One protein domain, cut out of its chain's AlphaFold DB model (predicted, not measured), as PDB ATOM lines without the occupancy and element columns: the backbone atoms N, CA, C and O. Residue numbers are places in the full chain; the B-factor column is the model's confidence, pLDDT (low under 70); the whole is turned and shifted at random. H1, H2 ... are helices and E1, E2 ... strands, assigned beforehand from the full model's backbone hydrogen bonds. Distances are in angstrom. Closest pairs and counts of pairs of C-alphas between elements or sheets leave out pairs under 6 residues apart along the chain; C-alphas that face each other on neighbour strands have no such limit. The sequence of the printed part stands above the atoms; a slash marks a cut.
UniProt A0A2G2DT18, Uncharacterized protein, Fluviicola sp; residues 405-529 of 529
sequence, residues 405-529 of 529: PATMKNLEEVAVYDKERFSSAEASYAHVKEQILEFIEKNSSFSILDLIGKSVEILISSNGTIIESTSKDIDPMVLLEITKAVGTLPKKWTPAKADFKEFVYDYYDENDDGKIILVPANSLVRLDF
ATOM      1  N   PRO A 405     133.424 154.554  87.237       50.47
ATOM      2  CA  PRO A 405     133.186 153.126  87.399       50.47
ATOM      3  C   PRO A 405     134.354 152.257  86.881       50.47
ATOM      4  O   PRO A 405     134.319 151.035  87.044       50.47
ATOM      5  N   ALA A 406     135.380 152.840  86.248       60.56
ATOM      6  CA  ALA A 406     136.560 152.099  85.804       60.56
ATOM      7  C   ALA A 406     137.414 151.654  87.002       60.56
ATOM      8  O   ALA A 406     137.634 152.417  87.944       60.56
ATOM      9  N   THR A 407     137.874 150.398  86.971       73.06
ATOM     10  CA  THR A 407     138.704 149.809  88.036       73.06
ATOM     11  C   THR A 407     140.176 150.040  87.731       73.06
ATOM     12  O   THR A 407     140.700 149.492  86.758       73.06
ATOM     13  N   MET A 408     140.830 150.853  88.557       75.81
ATOM     14  CA  MET A 408     142.142 151.419  88.241       75.81
ATOM     15  C   MET A 408     143.301 150.612  88.815       75.81
ATOM     16  O   MET A 408     143.160 149.887  89.803       75.81
ATOM     17  N   LYS A 409     144.453 150.732  88.150       68.50
ATOM     18  CA  LYS A 409     145.710 150.049  88.502       68.50
ATOM     19  C   LYS A 409     146.748 151.020  89.051       68.50
ATOM     20  O   LYS A 409     147.433 150.683  90.009       68.50
ATOM     21  N   ASN A 410     146.826 152.206  88.455       78.88
ATOM     22  CA  ASN A 410     147.600 153.324  88.964       78.88
ATOM     23  C   ASN A 410     146.703 154.070  89.964       78.88
ATOM     24  O   ASN A 410     145.562 154.404  89.642       78.88
ATOM     25  N   LEU A 411     147.173 154.224  91.204       83.06
ATOM     26  CA  LEU A 411     146.426 154.797  92.325       83.06
ATOM     27  C   LEU A 411     147.366 155.680  93.148       83.06
ATOM     28  O   LEU A 411     148.409 155.210  93.602       83.06
ATOM     29  N   GLU A 412     146.951 156.919  93.385       85.12
ATOM     30  CA  GLU A 412     147.687 157.915  94.175       85.12
ATOM     31  C   GLU A 412     147.250 157.889  95.653       85.12
ATOM     32  O   GLU A 412     148.060 158.038  96.565       85.12
ATOM     33  N   GLU A 413     145.967 157.601  95.913       88.00
ATOM     34  CA  GLU A 413     145.493 157.142  97.224       88.00
ATOM     35  C   GLU A 413     144.865 155.752  97.071       88.00
ATOM     36  O   GLU A 413     143.948 155.564  96.277       88.00
ATOM     37  N   VAL A 414     145.295 154.771  97.864       90.12
ATOM     38  CA  VAL A 414     144.614 153.465  97.940       90.12
ATOM     39  C   VAL A 414     143.379 153.532  98.848       90.12
ATOM     40  O   VAL A 414     143.298 154.372  99.747       90.12
ATOM     41  N   ALA A 415     142.409 152.637  98.642       90.88
ATOM     42  CA  ALA A 415     141.213 152.568  99.482       90.88
ATOM     43  C   ALA A 415     141.566 152.147 100.922       90.88
ATOM     44  O   ALA A 415     142.419 151.281 101.120       90.88
ATOM     45  N   VAL A 416     140.896 152.722 101.928       92.50
ATOM     46  CA  VAL A 416     141.171 152.478 103.362       92.50
ATOM     47  C   VAL A 416     139.866 152.314 104.142       92.50
ATOM     48  O   VAL A 416     139.023 153.210 104.154       92.50
ATOM     49  N   TYR A 417     139.704 151.187 104.836       92.06
ATOM     50  CA  TYR A 417     138.616 150.957 105.788       92.06
ATOM     51  C   TYR A 417     138.864 151.730 107.090       92.06
ATOM     52  O   TYR A 417     139.957 151.644 107.652       92.06
ATOM     53  N   ASP A 418     137.846 152.450 107.578       89.19
ATOM     54  CA  ASP A 418     137.873 153.185 108.854       89.19
ATOM     55  C   ASP A 418     139.085 154.142 108.981       89.19
ATOM     56  O   ASP A 418     139.858 154.089 109.937       89.19
ATOM     57  N   LYS A 419     139.254 155.037 107.990       87.62
ATOM     58  CA  LYS A 419     140.350 156.035 107.888       87.62
ATOM     59  C   LYS A 419     140.421 157.023 109.074       87.62
ATOM     60  O   LYS A 419     141.440 157.677 109.264       87.62
ATOM     61  N   GLU A 420     139.380 157.095 109.908       86.38
ATOM     62  CA  GLU A 420     139.396 157.797 111.208       86.38
ATOM     63  C   GLU A 420     140.274 157.088 112.260       86.38
ATOM     64  O   GLU A 420     140.771 157.721 113.190       86.38
ATOM     65  N   ARG A 421     140.440 155.766 112.129       88.88
ATOM     66  CA  ARG A 421     141.153 154.879 113.060       88.88
ATOM     67  C   ARG A 421     142.481 154.374 112.495       88.88
ATOM     68  O   ARG A 421     143.416 154.159 113.265       88.88
ATOM     69  N   PHE A 422     142.569 154.177 111.179       89.69
ATOM     70  CA  PHE A 422     143.753 153.645 110.503       89.69
ATOM     71  C   PHE A 422     144.361 154.677 109.551       89.69
ATOM     72  O   PHE A 422     143.778 155.022 108.526       89.69
ATOM     73  N   SER A 423     145.571 155.137 109.878       76.00
ATOM     74  CA  SER A 423     146.348 156.086 109.070       76.00
ATOM     75  C   SER A 423     147.167 155.435 107.947       76.00
ATOM     76  O   SER A 423     147.839 156.148 107.207       76.00
ATOM     77  N   SER A 424     147.135 154.105 107.813       85.19
ATOM     78  CA  SER A 424     147.793 153.372 106.728       85.19
ATOM     79  C   SER A 424     146.917 152.224 106.218       85.19
ATOM     80  O   SER A 424     146.079 151.679 106.949       85.19
ATOM     81  N   ALA A 425     147.121 151.861 104.953       87.69
ATOM     82  CA  ALA A 425     146.379 150.800 104.287       87.69
ATOM     83  C   ALA A 425     146.669 149.428 104.909       87.69
ATOM     84  O   ALA A 425     145.753 148.658 105.159       87.69
ATOM     85  N   GLU A 426     147.922 149.147 105.264       90.25
ATOM     86  CA  GLU A 426     148.358 147.861 105.817       90.25
ATOM     87  C   GLU A 426     147.685 147.569 107.164       90.25
ATOM     88  O   GLU A 426     147.208 146.458 107.395       90.25
ATOM     89  N   ALA A 427     147.596 148.574 108.043       89.31
ATOM     90  CA  ALA A 427     146.930 148.447 109.339       89.31
ATOM     91  C   ALA A 427     145.409 148.256 109.186       89.31
ATOM     92  O   ALA A 427     144.804 147.454 109.901       89.31
ATOM     93  N   SER A 428     144.810 148.955 108.221       93.56
ATOM     94  CA  SER A 428     143.401 148.820 107.850       93.56
ATOM     95  C   SER A 428     143.094 147.419 107.293       93.56
ATOM     96  O   SER A 428     142.186 146.735 107.771       93.56
ATOM     97  N   TYR A 429     143.909 146.937 106.352       94.50
ATOM     98  CA  TYR A 429     143.751 145.646 105.675       94.50
ATOM     99  C   TYR A 429     143.991 144.471 106.627       94.50
ATOM    100  O   TYR A 429     143.268 143.478 106.563       94.50
ATOM    101  N   ALA A 430     144.945 144.593 107.557       92.06
ATOM    102  CA  ALA A 430     145.165 143.604 108.610       92.06
ATOM    103  C   ALA A 430     143.927 143.435 109.512       92.06
ATOM    104  O   ALA A 430     143.543 142.305 109.814       92.06
ATOM    105  N   HIS A 431     143.261 144.532 109.887       92.75
ATOM    106  CA  HIS A 431     142.033 144.461 110.682       92.75
ATOM    107  C   HIS A 431     140.838 143.925 109.871       92.75
ATOM    108  O   HIS A 431     140.068 143.113 110.377       92.75
ATOM    109  N   VAL A 432     140.698 144.300 108.594       92.56
ATOM    110  CA  VAL A 432     139.672 143.715 107.709       92.56
ATOM    111  C   VAL A 432     139.883 142.202 107.550       92.56
ATOM    112  O   VAL A 432     138.927 141.440 107.672       92.56
ATOM    113  N   LYS A 433     141.129 141.747 107.359       93.56
ATOM    114  CA  LYS A 433     141.498 140.322 107.308       93.56
ATOM    115  C   LYS A 433     141.118 139.576 108.593       93.56
ATOM    116  O   LYS A 433     140.542 138.496 108.514       93.56
ATOM    117  N   GLU A 434     141.404 140.156 109.758       92.12
ATOM    118  CA  GLU A 434     140.999 139.624 111.068       92.12
ATOM    119  C   GLU A 434     139.471 139.465 111.164       92.12
ATOM    120  O   GLU A 434     138.988 138.384 111.498       92.12
ATOM    121  N   GLN A 435     138.699 140.487 110.773       91.94
ATOM    122  CA  GLN A 435     137.233 140.417 110.784       91.94
ATOM    123  C   GLN A 435     136.662 139.402 109.777       91.94
ATOM    124  O   GLN A 435     135.664 138.749 110.081       91.94
ATOM    125  N   ILE A 436     137.291 139.208 108.609       91.19
ATOM    126  CA  ILE A 436     136.906 138.157 107.648       91.19
ATOM    127  C   ILE A 436     137.110 136.762 108.256       91.19
ATOM    128  O   ILE A 436     136.215 135.920 108.166       91.19
ATOM    129  N   LEU A 437     138.257 136.520 108.902       91.19
ATOM    130  CA  LEU A 437     138.546 135.246 109.570       91.19
ATOM    131  C   LEU A 437     137.538 134.978 110.699       91.19
ATOM    132  O   LEU A 437     136.905 133.922 110.711       91.19
ATOM    133  N   GLU A 438     137.308 135.959 111.580       90.25
ATOM    134  CA  GLU A 438     136.298 135.862 112.644       90.25
ATOM    135  C   GLU A 438     134.880 135.621 112.100       90.25
ATOM    136  O   GLU A 438     134.102 134.891 112.717       90.25
ATOM    137  N   PHE A 439     134.512 136.236 110.970       88.50
ATOM    138  CA  PHE A 439     133.197 136.043 110.360       88.50
ATOM    139  C   PHE A 439     133.029 134.615 109.834       88.50
ATOM    140  O   PHE A 439     131.985 134.002 110.075       88.50
ATOM    141  N   ILE A 440     134.047 134.080 109.154       87.00
ATOM    142  CA  ILE A 440     134.021 132.733 108.570       87.00
ATOM    143  C   ILE A 440     133.947 131.669 109.668       87.00
ATOM    144  O   ILE A 440     133.052 130.829 109.610       87.00
ATOM    145  N   GLU A 441     134.782 131.752 110.713       86.25
ATOM    146  CA  GLU A 441     134.747 130.796 111.836       86.25
ATOM    147  C   GLU A 441     133.396 130.751 112.570       86.25
ATOM    148  O   GLU A 441     133.022 129.711 113.114       86.25
ATOM    149  N   LYS A 442     132.667 131.875 112.616       83.38
ATOM    150  CA  LYS A 442     131.427 132.007 113.402       83.38
ATOM    151  C   LYS A 442     130.147 131.773 112.601       83.38
ATOM    152  O   LYS A 442     129.153 131.353 113.189       83.38
ATOM    153  N   ASN A 443     130.142 132.085 111.303       74.12
ATOM    154  CA  ASN A 443     128.915 132.168 110.497       74.12
ATOM    155  C   ASN A 443     128.927 131.290 109.234       74.12
ATOM    156  O   ASN A 443     127.897 131.189 108.570       74.12
ATOM    157  N   SER A 444     130.059 130.671 108.881       73.06
ATOM    158  CA  SER A 444     130.211 129.912 107.635       73.06
ATOM    159  C   SER A 444     130.289 128.398 107.852       73.06
ATOM    160  O   SER A 444     130.566 127.910 108.945       73.06
ATOM    161  N   SER A 445     130.071 127.640 106.774       78.56
ATOM    162  CA  SER A 445     130.376 126.205 106.691       78.56
ATOM    163  C   SER A 445     131.792 125.910 106.176       78.56
ATOM    164  O   SER A 445     132.159 124.741 106.059       78.56
ATOM    165  N   PHE A 446     132.562 126.942 105.819       81.19
ATOM    166  CA  PHE A 446     133.914 126.832 105.264       81.19
ATOM    167  C   PHE A 446     134.992 127.007 106.340       81.19
ATOM    168  O   PHE A 446     134.737 127.573 107.403       81.19
ATOM    169  N   SER A 447     136.205 126.515 106.082       82.25
ATOM    170  CA  SER A 447     137.317 126.605 107.026       82.25
ATOM    171  C   SER A 447     138.208 127.806 106.723       82.25
ATOM    172  O   SER A 447     138.496 128.101 105.567       82.25
ATOM    173  N   ILE A 448     138.778 128.433 107.755       83.62
ATOM    174  CA  ILE A 448     139.886 129.383 107.556       83.62
ATOM    175  C   ILE A 448     141.107 128.730 106.880       83.62
ATOM    176  O   ILE A 448     141.882 129.419 106.221       83.62
ATOM    177  N   LEU A 449     141.247 127.398 106.966       84.00
ATOM    178  CA  LEU A 449     142.266 126.635 106.238       84.00
ATOM    179  C   LEU A 449     142.107 126.746 104.712       84.00
ATOM    180  O   LEU A 449     143.100 126.630 103.996       84.00
ATOM    181  N   ASP A 450     140.896 127.017 104.215       80.44
ATOM    182  CA  ASP A 450     140.612 127.163 102.783       80.44
ATOM    183  C   ASP A 450     141.170 128.477 102.198       80.44
ATOM    184  O   ASP A 450     141.191 128.638 100.973       80.44
ATOM    185  N   LEU A 451     141.652 129.394 103.052       83.44
ATOM    186  CA  LEU A 451     142.242 130.686 102.681       83.44
ATOM    187  C   LEU A 451     143.774 130.739 102.793       83.44
ATOM    188  O   LEU A 451     144.389 131.557 102.119       83.44
ATOM    189  N   ILE A 452     144.396 129.897 103.628       87.00
ATOM    190  CA  ILE A 452     145.823 130.027 103.978       87.00
ATOM    191  C   ILE A 452     146.721 129.920 102.737       87.00
ATOM    192  O   ILE A 452     146.666 128.940 101.991       87.00
ATOM    193  N   GLY A 453     147.599 130.909 102.562       85.38
ATOM    194  CA  GLY A 453     148.545 131.000 101.452       85.38
ATOM    195  C   GLY A 453     147.929 131.494 100.142       85.38
ATOM    196  O   GLY A 453     148.541 131.307  99.090       85.38
ATOM    197  N   LYS A 454     146.731 132.091 100.183       91.81
ATOM    198  CA  LYS A 454     145.985 132.560  99.005       91.81
ATOM    199  C   LYS A 454     145.671 134.051  99.084       91.81
ATOM    200  O   LYS A 454     145.715 134.662 100.149       91.81
ATOM    201  N   SER A 455     145.303 134.620  97.942       91.62
ATOM    202  CA  SER A 455     144.970 136.038  97.795       91.62
ATOM    203  C   SER A 455     143.497 136.224  97.455       91.62
ATOM    204  O   SER A 455     142.953 135.487  96.629       91.62
ATOM    205  N   VAL A 456     142.873 137.238  98.047       92.56
ATOM    206  CA  VAL A 456     141.542 137.744  97.682       92.56
ATOM    207  C   VAL A 456     141.703 139.174  97.181       92.56
ATOM    208  O   VAL A 456     142.353 139.979  97.840       92.56
ATOM    209  N   GLU A 457     141.100 139.502  96.043       93.19
ATOM    210  CA  GLU A 457     141.033 140.863  95.507       93.19
ATOM    211  C   GLU A 457     139.584 141.359  95.628       93.19
ATOM    212  O   GLU A 457     138.676 140.839  94.976       93.19
ATOM    213  N   ILE A 458     139.361 142.320  96.528       91.50
ATOM    214  CA  ILE A 458     138.049 142.893  96.853       91.50
ATOM    215  C   ILE A 458     137.838 144.144  96.003       91.50
ATOM    216  O   ILE A 458     138.619 145.091  96.105       91.50
ATOM    217  N   LEU A 459     136.775 144.172  95.199       88.56
ATOM    218  CA  LEU A 459     136.407 145.340  94.403       88.56
ATOM    219  C   LEU A 459     135.657 146.358  95.266       88.56
ATOM    220  O   LEU A 459     134.522 146.124  95.693       88.56
ATOM    221  N   ILE A 460     136.300 147.503  95.485       88.00
ATOM    222  CA  ILE A 460     135.765 148.646  96.222       88.00
ATOM    223  C   ILE A 460     135.448 149.749  95.222       88.00
ATOM    224  O   ILE A 460     136.313 150.156  94.445       88.00
ATOM    225  N   SER A 461     134.210 150.232  95.229       84.19
ATOM    226  CA  SER A 461     133.773 151.288  94.321       84.19
ATOM    227  C   SER A 461     134.285 152.678  94.718       84.19
ATOM    228  O   SER A 461     134.604 152.942  95.880       84.19
ATOM    229  N   SER A 462     134.227 153.611  93.770       79.94
ATOM    230  CA  SER A 462     134.484 155.050  93.923       79.94
ATOM    231  C   SER A 462     133.602 155.762  94.963       79.94
ATOM    232  O   SER A 462     133.893 156.894  95.334       79.94
ATOM    233  N   ASN A 463     132.569 155.102  95.505       78.25
ATOM    234  CA  ASN A 463     131.773 155.585  96.644       78.25
ATOM    235  C   ASN A 463     131.964 154.777  97.950       78.25
ATOM    236  O   ASN A 463     131.189 154.947  98.893       78.25
ATOM    237  N   GLY A 464     132.991 153.921  98.023       80.94
ATOM    238  CA  GLY A 464     133.359 153.162  99.224       80.94
ATOM    239  C   GLY A 464     132.477 151.942  99.516       80.94
ATOM    240  O   GLY A 464     132.427 151.486 100.660       80.94
ATOM    241  N   THR A 465     131.768 151.422  98.511       85.44
ATOM    242  CA  THR A 465     130.904 150.234  98.623       85.44
ATOM    243  C   THR A 465     131.665 148.993  98.147       85.44
ATOM    244  O   THR A 465     132.420 149.058  97.180       85.44
ATOM    245  N   ILE A 466     131.466 147.844  98.800       86.94
ATOM    246  CA  ILE A 466     132.003 146.563  98.318       86.94
ATOM    247  C   ILE A 466     131.086 146.018  97.226       86.94
ATOM    248  O   ILE A 466     129.884 145.884  97.454       86.94
ATOM    249  N   ILE A 467     131.653 145.706  96.062       83.81
ATOM    250  CA  ILE A 467     130.913 145.154  94.920       83.81
ATOM    251  C   ILE A 467     131.008 143.625  94.914       83.81
ATOM    252  O   ILE A 467     129.988 142.941  94.956       83.81
ATOM    253  N   GLU A 468     132.228 143.088  94.912       86.88
ATOM    254  CA  GLU A 468     132.501 141.649  94.897       86.88
ATOM    255  C   GLU A 468     133.895 141.333  95.464       86.88
ATOM    256  O   GLU A 468     134.739 142.220  95.603       86.88
ATOM    257  N   SER A 469     134.141 140.061  95.777       90.19
ATOM    258  CA  SER A 469     135.472 139.531  96.100       90.19
ATOM    259  C   SER A 469     135.854 138.476  95.070       90.19
ATOM    260  O   SER A 469     135.063 137.580  94.780       90.19
ATOM    261  N   THR A 470     137.074 138.545  94.546       90.12
ATOM    262  CA  THR A 470     137.571 137.638  93.503       90.12
ATOM    263  C   THR A 470     138.858 136.937  93.939       90.12
ATOM    264  O   THR A 470     139.605 137.422  94.789       90.12
ATOM    265  N   SER A 471     139.112 135.751  93.387       90.62
ATOM    266  CA  SER A 471     140.362 135.002  93.542       90.62
ATOM    267  C   SER A 471     140.458 133.942  92.445       90.62
ATOM    268  O   SER A 471     139.454 133.592  91.825       90.62
ATOM    269  N   LYS A 472     141.661 133.411  92.212       86.56
ATOM    270  CA  LYS A 472     141.902 132.285  91.293       86.56
ATOM    271  C   LYS A 472     141.907 130.928  92.004       86.56
ATOM    272  O   LYS A 472     141.723 129.908  91.348       86.56
ATOM    273  N   ASP A 473     142.089 130.927  93.326       87.19
ATOM    274  CA  ASP A 473     142.457 129.741  94.112       87.19
ATOM    275  C   ASP A 473     141.482 129.452  95.277       87.19
ATOM    276  O   ASP A 473     141.691 128.528  96.070       87.19
ATOM    277  N   ILE A 474     140.415 130.249  95.405       88.31
ATOM    278  CA  ILE A 474     139.393 130.175  96.465       88.31
ATOM    279  C   ILE A 474     138.029 129.872  95.826       88.31
ATOM    280  O   ILE A 474     137.723 130.365  94.743       88.31
ATOM    281  N   ASP A 475     137.214 129.052  96.494       86.94
ATOM    282  CA  ASP A 475     135.884 128.670  96.010       86.94
ATOM    283  C   ASP A 475     134.933 129.890  95.918       86.94
ATOM    284  O   ASP A 475     134.896 130.702  96.851       86.94
ATOM    285  N   PRO A 476     134.127 130.038  94.846       87.25
ATOM    286  CA  PRO A 476     133.184 131.151  94.694       87.25
ATOM    287  C   PRO A 476     132.191 131.332  95.853       87.25
ATOM    288  O   PRO A 476     131.802 132.460  96.152       87.25
ATOM    289  N   MET A 477     131.799 130.258  96.545       84.94
ATOM    290  CA  MET A 477     130.929 130.351  97.723       84.94
ATOM    291  C   MET A 477     131.668 130.926  98.937       84.94
ATOM    292  O   MET A 477     131.073 131.670  99.713       84.94
ATOM    293  N   VAL A 478     132.968 130.648  99.080       86.38
ATOM    294  CA  VAL A 478     133.817 131.276 100.108       86.38
ATOM    295  C   VAL A 478     133.999 132.764  99.797       86.38
ATOM    296  O   VAL A 478     133.861 133.595 100.691       86.38
ATOM    297  N   LEU A 479     134.220 133.123  98.527       87.62
ATOM    298  CA  LEU A 479     134.295 134.521  98.078       87.62
ATOM    299  C   LEU A 479     132.986 135.293  98.320       87.62
ATOM    300  O   LEU A 479     133.023 136.469  98.692       87.62
ATOM    301  N   LEU A 480     131.829 134.637  98.193       86.38
ATOM    302  CA  LEU A 480     130.535 135.225  98.547       86.38
ATOM    303  C   LEU A 480     130.413 135.493 100.059       86.38
ATOM    304  O   LEU A 480     129.940 136.562 100.445       86.38
ATOM    305  N   GLU A 481     130.868 134.576 100.922       88.06
ATOM    306  CA  GLU A 481     130.897 134.816 102.375       88.06
ATOM    307  C   GLU A 481     131.917 135.891 102.782       88.06
ATOM    308  O   GLU A 481     131.619 136.686 103.671       88.06
ATOM    309  N   ILE A 482     133.062 136.004 102.099       89.12
ATOM    310  CA  ILE A 482     134.010 137.117 102.300       89.12
ATOM    311  C   ILE A 482     133.362 138.454 101.910       89.12
ATOM    312  O   ILE A 482     133.421 139.417 102.674       89.12
ATOM    313  N   THR A 483     132.683 138.504 100.761       89.12
ATOM    314  CA  THR A 483     131.979 139.711 100.290       89.12
ATOM    315  C   THR A 483     130.923 140.162 101.304       89.12
ATOM    316  O   THR A 483     130.836 141.348 101.622       89.12
ATOM    317  N   LYS A 484     130.169 139.216 101.887       87.19
ATOM    318  CA  LYS A 484     129.240 139.490 102.995       87.19
ATOM    319  C   LYS A 484     129.964 139.982 104.244       87.19
ATOM    320  O   LYS A 484     129.550 140.997 104.793       87.19
ATOM    321  N   ALA A 485     131.036 139.311 104.675       89.19
ATOM    322  CA  ALA A 485     131.796 139.682 105.869       89.19
ATOM    323  C   ALA A 485     132.210 141.160 105.821       89.19
ATOM    324  O   ALA A 485     131.842 141.935 106.707       89.19
ATOM    325  N   VAL A 486     132.875 141.573 104.735       88.44
ATOM    326  CA  VAL A 486     133.336 142.958 104.543       88.44
ATOM    327  C   VAL A 486     132.161 143.924 104.350       88.44
ATOM    328  O   VAL A 486     132.187 145.030 104.888       88.44
ATOM    329  N   GLY A 487     131.097 143.506 103.656       84.56
ATOM    330  CA  GLY A 487     129.869 144.294 103.492       84.56
ATOM    331  C   GLY A 487     129.060 144.506 104.782       84.56
ATOM    332  O   GLY A 487     128.279 145.452 104.856       84.56
ATOM    333  N   THR A 488     129.247 143.667 105.809       85.31
ATOM    334  CA  THR A 488     128.597 143.807 107.131       85.31
ATOM    335  C   THR A 488     129.400 144.621 108.151       85.31
ATOM    336  O   THR A 488     128.954 144.785 109.288       85.31
ATOM    337  N   LEU A 489     130.572 145.144 107.777       88.44
ATOM    338  CA  LEU A 489     131.413 145.924 108.684       88.44
ATOM    339  C   LEU A 489     130.749 147.263 109.093       88.44
ATOM    340  O   LEU A 489     130.115 147.922 108.271       88.44
ATOM    341  N   PRO A 490     130.905 147.712 110.357       84.81
ATOM    342  CA  PRO A 490     130.165 148.858 110.907       84.81
ATOM    343  C   PRO A 490     130.682 150.241 110.474       84.81
ATOM    344  O   PRO A 490     130.085 151.258 110.830       84.81
ATOM    345  N   LYS A 491     131.804 150.305 109.749       90.75
ATOM    346  CA  LYS A 491     132.425 151.535 109.239       90.75
ATOM    347  C   LYS A 491     132.522 151.483 107.715       90.75
ATOM    348  O   LYS A 491     132.438 150.421 107.109       90.75
ATOM    349  N   LYS A 492     132.694 152.647 107.087       88.44
ATOM    350  CA  LYS A 492     132.831 152.755 105.629       88.44
ATOM    351  C   LYS A 492     134.288 152.646 105.185       88.44
ATOM    352  O   LYS A 492     135.210 152.976 105.935       88.44
ATOM    353  N   TRP A 493     134.467 152.256 103.930       89.50
ATOM    354  CA  TRP A 493     135.713 152.469 103.207       89.50
ATOM    355  C   TRP A 493     135.774 153.909 102.698       89.50
ATOM    356  O   TRP A 493     134.799 154.431 102.162       89.50
ATOM    357  N   THR A 494     136.933 154.545 102.842       89.06
ATOM    358  CA  THR A 494     137.315 155.642 101.949       89.06
ATOM    359  C   THR A 494     137.716 155.014 100.611       89.06
ATOM    360  O   THR A 494     138.546 154.099 100.633       89.06
ATOM    361  N   PRO A 495     137.136 155.440  99.475       86.62
ATOM    362  CA  PRO A 495     137.519 154.935  98.159       86.62
ATOM    363  C   PRO A 495     138.972 155.297  97.833       86.62
ATOM    364  O   PRO A 495     139.537 156.230  98.409       86.62
ATOM    365  N   ALA A 496     139.561 154.563  96.892       87.69
ATOM    366  CA  ALA A 496     140.833 154.942  96.294       87.69
ATOM    367  C   ALA A 496     140.672 156.197  95.419       87.69
ATOM    368  O   ALA A 496     139.557 156.532  95.005       87.69
ATOM    369  N   LYS A 497     141.787 156.848  95.088       85.94
ATOM    370  CA  LYS A 497     141.859 157.903  94.077       85.94
ATOM    371  C   LYS A 497     142.955 157.611  93.059       85.94
ATOM    372  O   LYS A 497     144.036 157.149  93.427       85.94
ATOM    373  N   ALA A 498     142.678 157.944  91.808       81.19
ATOM    374  CA  ALA A 498     143.655 158.000  90.725       81.19
ATOM    375  C   ALA A 498     143.680 159.420  90.137       81.19
ATOM    376  O   ALA A 498     142.817 160.235  90.468       81.19
ATOM    377  N   ASP A 499     144.650 159.701  89.271       76.94
ATOM    378  CA  ASP A 499     144.633 160.896  88.426       76.94
ATOM    379  C   ASP A 499     143.442 160.834  87.449       76.94
ATOM    380  O   ASP A 499     143.183 159.793  86.841       76.94
ATOM    381  N   PHE A 500     142.727 161.946  87.278       64.81
ATOM    382  CA  PHE A 500     141.686 162.120  86.266       64.81
ATOM    383  C   PHE A 500     142.171 161.760  84.849       64.81
ATOM    384  O   PHE A 500     141.414 161.170  84.070       64.81
ATOM    385  N   LYS A 501     143.449 162.017  84.546       66.31
ATOM    386  CA  LYS A 501     144.077 161.728  83.243       66.31
ATOM    387  C   LYS A 501     144.081 160.236  82.877       66.31
ATOM    388  O   LYS A 501     144.046 159.896  81.699       66.31
ATOM    389  N   GLU A 502     144.025 159.325  83.853       63.72
ATOM    390  CA  GLU A 502     143.920 157.876  83.591       63.72
ATOM    391  C   GLU A 502     142.537 157.445  83.050       63.72
ATOM    392  O   GLU A 502     142.380 156.312  82.582       63.72
ATOM    393  N   PHE A 503     141.516 158.308  83.122       60.91
ATOM    394  CA  PHE A 503     140.138 157.965  82.754       60.91
ATOM    395  C   PHE A 503     139.697 158.472  81.384       60.91
ATOM    396  O   PHE A 503     138.724 157.938  80.844       60.91
ATOM    397  N   VAL A 504     140.356 159.495  80.831       54.25
ATOM    398  CA  VAL A 504     139.877 160.183  79.626       54.25
ATOM    399  C   VAL A 504     141.029 160.484  78.671       54.25
ATOM    400  O   VAL A 504     141.851 161.354  78.919       54.25
ATOM    401  N   TYR A 505     141.064 159.758  77.552       48.22
ATOM    402  CA  TYR A 505     142.106 159.887  76.525       48.22
ATOM    403  C   TYR A 505     141.894 161.087  75.579       48.22
ATOM    404  O   TYR A 505     142.831 161.484  74.898       48.22
ATOM    405  N   ASP A 506     140.680 161.655  75.539       42.53
ATOM    406  CA  ASP A 506     140.236 162.622  74.518       42.53
ATOM    407  C   ASP A 506     139.572 163.895  75.104       42.53
ATOM    408  O   ASP A 506     138.870 164.607  74.385       42.53
ATOM    409  N   TYR A 507     139.723 164.186  76.405       39.84
ATOM    410  CA  TYR A 507     139.007 165.296  77.064       39.84
ATOM    411  C   TYR A 507     139.954 166.253  77.795       39.84
ATOM    412  O   TYR A 507     140.165 166.140  79.001       39.84
ATOM    413  N   TYR A 508     140.469 167.232  77.050       45.72
ATOM    414  CA  TYR A 508     141.107 168.423  77.605       45.72
ATOM    415  C   TYR A 508     140.166 169.626  77.476       45.72
ATOM    416  O   TYR A 508     139.805 170.041  76.376       45.72
ATOM    417  N   ASP A 509     139.775 170.171  78.626       41.66
ATOM    418  CA  ASP A 509     139.355 171.568  78.778       41.66
ATOM    419  C   ASP A 509     140.640 172.424  78.691       41.66
ATOM    420  O   ASP A 509     141.652 172.025  79.269       41.66
ATOM    421  N   GLU A 510     140.645 173.589  78.024       39.31
ATOM    422  CA  GLU A 510     141.845 174.462  77.914       39.31
ATOM    423  C   GLU A 510     142.273 175.090  79.268       39.31
ATOM    424  O   GLU A 510     143.093 176.007  79.329       39.31
ATOM    425  N   ASN A 511     141.700 174.603  80.371       41.91
ATOM    426  CA  ASN A 511     141.844 175.101  81.730       41.91
ATOM    427  C   ASN A 511     142.598 174.165  82.689       41.91
ATOM    428  O   ASN A 511     142.888 174.614  83.800       41.91
ATOM    429  N   ASP A 512     142.892 172.913  82.313       47.06
ATOM    430  CA  ASP A 512     143.591 171.948  83.183       47.06
ATOM    431  C   ASP A 512     145.114 172.176  83.155       47.06
ATOM    432  O   ASP A 512     145.814 171.775  82.224       47.06
ATOM    433  N   ASP A 513     145.633 172.856  84.177       43.97
ATOM    434  CA  ASP A 513     147.008 173.359  84.255       43.97
ATOM    435  C   ASP A 513     148.012 172.295  84.732       43.97
ATOM    436  O   ASP A 513     148.725 172.453  85.724       43.97
ATOM    437  N   GLY A 514     148.030 171.161  84.027       49.84
ATOM    438  CA  GLY A 514     148.977 170.057  84.226       49.84
ATOM    439  C   GLY A 514     148.736 169.207  85.484       49.84
ATOM    440  O   GLY A 514     149.271 168.099  85.579       49.84
ATOM    441  N   LYS A 515     147.907 169.670  86.428       50.72
ATOM    442  CA  LYS A 515     147.759 169.087  87.770       50.72
ATOM    443  C   LYS A 515     147.231 167.648  87.774       50.72
ATOM    444  O   LYS A 515     146.435 167.233  86.941       50.72
ATOM    445  N   ILE A 516     147.634 166.909  88.810       57.16
ATOM    446  CA  ILE A 516     147.064 165.602  89.160       57.16
ATOM    447  C   ILE A 516     145.725 165.845  89.868       57.16
ATOM    448  O   ILE A 516     145.688 166.148  91.066       57.16
ATOM    449  N   ILE A 517     144.613 165.719  89.144       62.97
ATOM    450  CA  ILE A 517     143.272 165.841  89.729       62.97
ATOM    451  C   ILE A 517     142.906 164.491  90.360       62.97
ATOM    452  O   ILE A 517     142.641 163.516  89.664       62.97
ATOM    453  N   LEU A 518     142.901 164.415  91.694       70.12
ATOM    454  CA  LEU A 518     142.685 163.159  92.423       70.12
ATOM    455  C   LEU A 518     141.201 162.794  92.561       70.12
ATOM    456  O   LEU A 518     140.507 163.280  93.461       70.12
ATOM    457  N   VAL A 519     140.735 161.873  91.717       73.00
ATOM    458  CA  VAL A 519     139.314 161.518  91.570       73.00
ATOM    459  C   VAL A 519     138.981 160.150  92.186       73.00
ATOM    460  O   VAL A 519     139.748 159.200  92.001       73.00
ATOM    461  N   PRO A 520     137.856 159.993  92.918       79.56
ATOM    462  CA  PRO A 520     137.444 158.700  93.458       79.56
ATOM    463  C   PRO A 520     137.262 157.613  92.388       79.56
ATOM    464  O   PRO A 520     136.488 157.756  91.436       79.56
ATOM    465  N   ALA A 521     137.950 156.490  92.591       81.81
ATOM    466  CA  ALA A 521     138.115 155.410  91.624       81.81
ATOM    467  C   ALA A 521     137.585 154.069  92.156       81.81
ATOM    468  O   ALA A 521     137.661 153.798  93.359       81.81
ATOM    469  N   ASN A 522     137.109 153.189  91.265       85.50
ATOM    470  CA  ASN A 522     136.970 151.778  91.626       85.50
ATOM    471  C   ASN A 522     138.379 151.162  91.745       85.50
ATOM    472  O   ASN A 522     139.268 151.460  90.946       85.50
ATOM    473  N   SER A 523     138.599 150.300  92.736       88.94
ATOM    474  CA  SER A 523     139.922 149.740  93.053       88.94
ATOM    475  C   SER A 523     139.831 148.317  93.597       88.94
ATOM    476  O   SER A 523     138.839 147.945  94.222       88.94
ATOM    477  N   LEU A 524     140.880 147.524  93.368       89.38
ATOM    478  CA  LEU A 524     141.017 146.177  93.923       89.38
ATOM    479  C   LEU A 524     141.915 146.219  95.164       89.38
ATOM    480  O   LEU A 524     143.122 146.434  95.057       89.38
ATOM    481  N   VAL A 525     141.337 145.982  96.341       91.31
ATOM    482  CA  VAL A 525     142.097 145.788  97.582       91.31
ATOM    483  C   VAL A 525     142.482 144.322  97.701       91.31
ATOM    484  O   VAL A 525     141.625 143.449  97.852       91.31
ATOM    485  N   ARG A 526     143.786 144.049  97.641       92.12
ATOM    486  CA  ARG A 526     144.338 142.703  97.790       92.12
ATOM    487  C   ARG A 526     144.597 142.371  99.258       92.12
ATOM    488  O   ARG A 526     145.348 143.070  99.934       92.12
ATOM    489  N   LEU A 527     144.031 141.260  99.719       91.94
ATOM    490  CA  LEU A 527     144.303 140.649 101.018       91.94
ATOM    491  C   LEU A 527     144.951 139.275 100.807       91.94
ATOM    492  O   LEU A 527     144.326 138.373 100.247       91.94
ATOM    493  N   ASP A 528     146.188 139.106 101.270       91.38
ATOM    494  CA  ASP A 528     146.881 137.813 101.297       91.38
ATOM    495  C   ASP A 528     146.662 137.139 102.670       91.38
ATOM    496  O   ASP A 528     146.876 137.769 103.716       91.38
ATOM    497  N   PHE A 529     146.201 135.882 102.685       87.44
ATOM    498  CA  PHE A 529     145.696 135.170 103.872       87.44
ATOM    499  C   PHE A 529     146.712 134.231 104.541       87.44
ATOM    500  O   PHE A 529     147.234 133.310 103.882       87.44
TER     501      PHE A 529
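Overview. This is residues 405 to 529 of the 529 residues of an uncharacterized protein of Fluviicola sp (UniProt A0A2G2DT18). A twisted four-stranded sheet has the helices H1 and H2 packed on it as a second layer, and the loop after E3 sticks out with residues 504 to 513 at one end of the long axis. The long strand E4 bends, pairing with E3 by its first part and with E1 by its last. The printed part has 125 residues with two named helices and four named strands, in the order H1 E1 E2 H2 E3 E4; the sheet runs E2 E1 E4 E3, antiparallel, and the class is mixed, with under half of the residues in named elements. The whole is only just compact, close to loose, with a radius of gyration of the C-alphas of 16.3 A, and spans 57 by 30 by 22 A.

Arrangement. Start at residues 407 to 408, which pair, parallel, with residues 522 to 523 of E4, residues 518 to 528. H1, residues 425 to 443, is on the sheet; its closest C-alphas to E4 are Tyr 429 and Leu 527, 6.9 A. E1, residues 455 to 460, is antiparallel to E4, with N 458 and O 525 at 2.9 A, and forms a hairpin with E2, residues 466 to 470, with N 459 and O 468 at 2.8 A. H2, residues 476 to 487, lies over E2 at a height over the sheet of 7.3 A. H1 and H2 touch, closest at C-alphas 436 and 485, 5.6 A, at a steep tilt of 64 degrees. E3, residues 496 to 499, forms a hairpin with E4, with N 519 and O 498 at 2.9 A. In H1 and H2 every O i to N i+4 pair is within hydrogen-bond range.

Along the chain. Find C-alpha 425 at (146.379, 150.800, 104.287); H1 runs 26.3 A from there. E1 spans 15.7 A, E2 11.6 A, H2 16.2 A and E3 10.6 A. E4 covers 27.2 A, bends by 66 degrees at residue 521, and ends at C-alpha 528, (146.881, 137.813, 101.297).

Size, cuts and confidence. The C-alphas of Ser 445 and Glu 510, the two farthest apart, are 57.3 A apart. The printed part has no cut; the links H1 to E1 and E3 to E4 are long. Look for pLDDT under 70 at residues 405 to 406, 409 and 500 to 517.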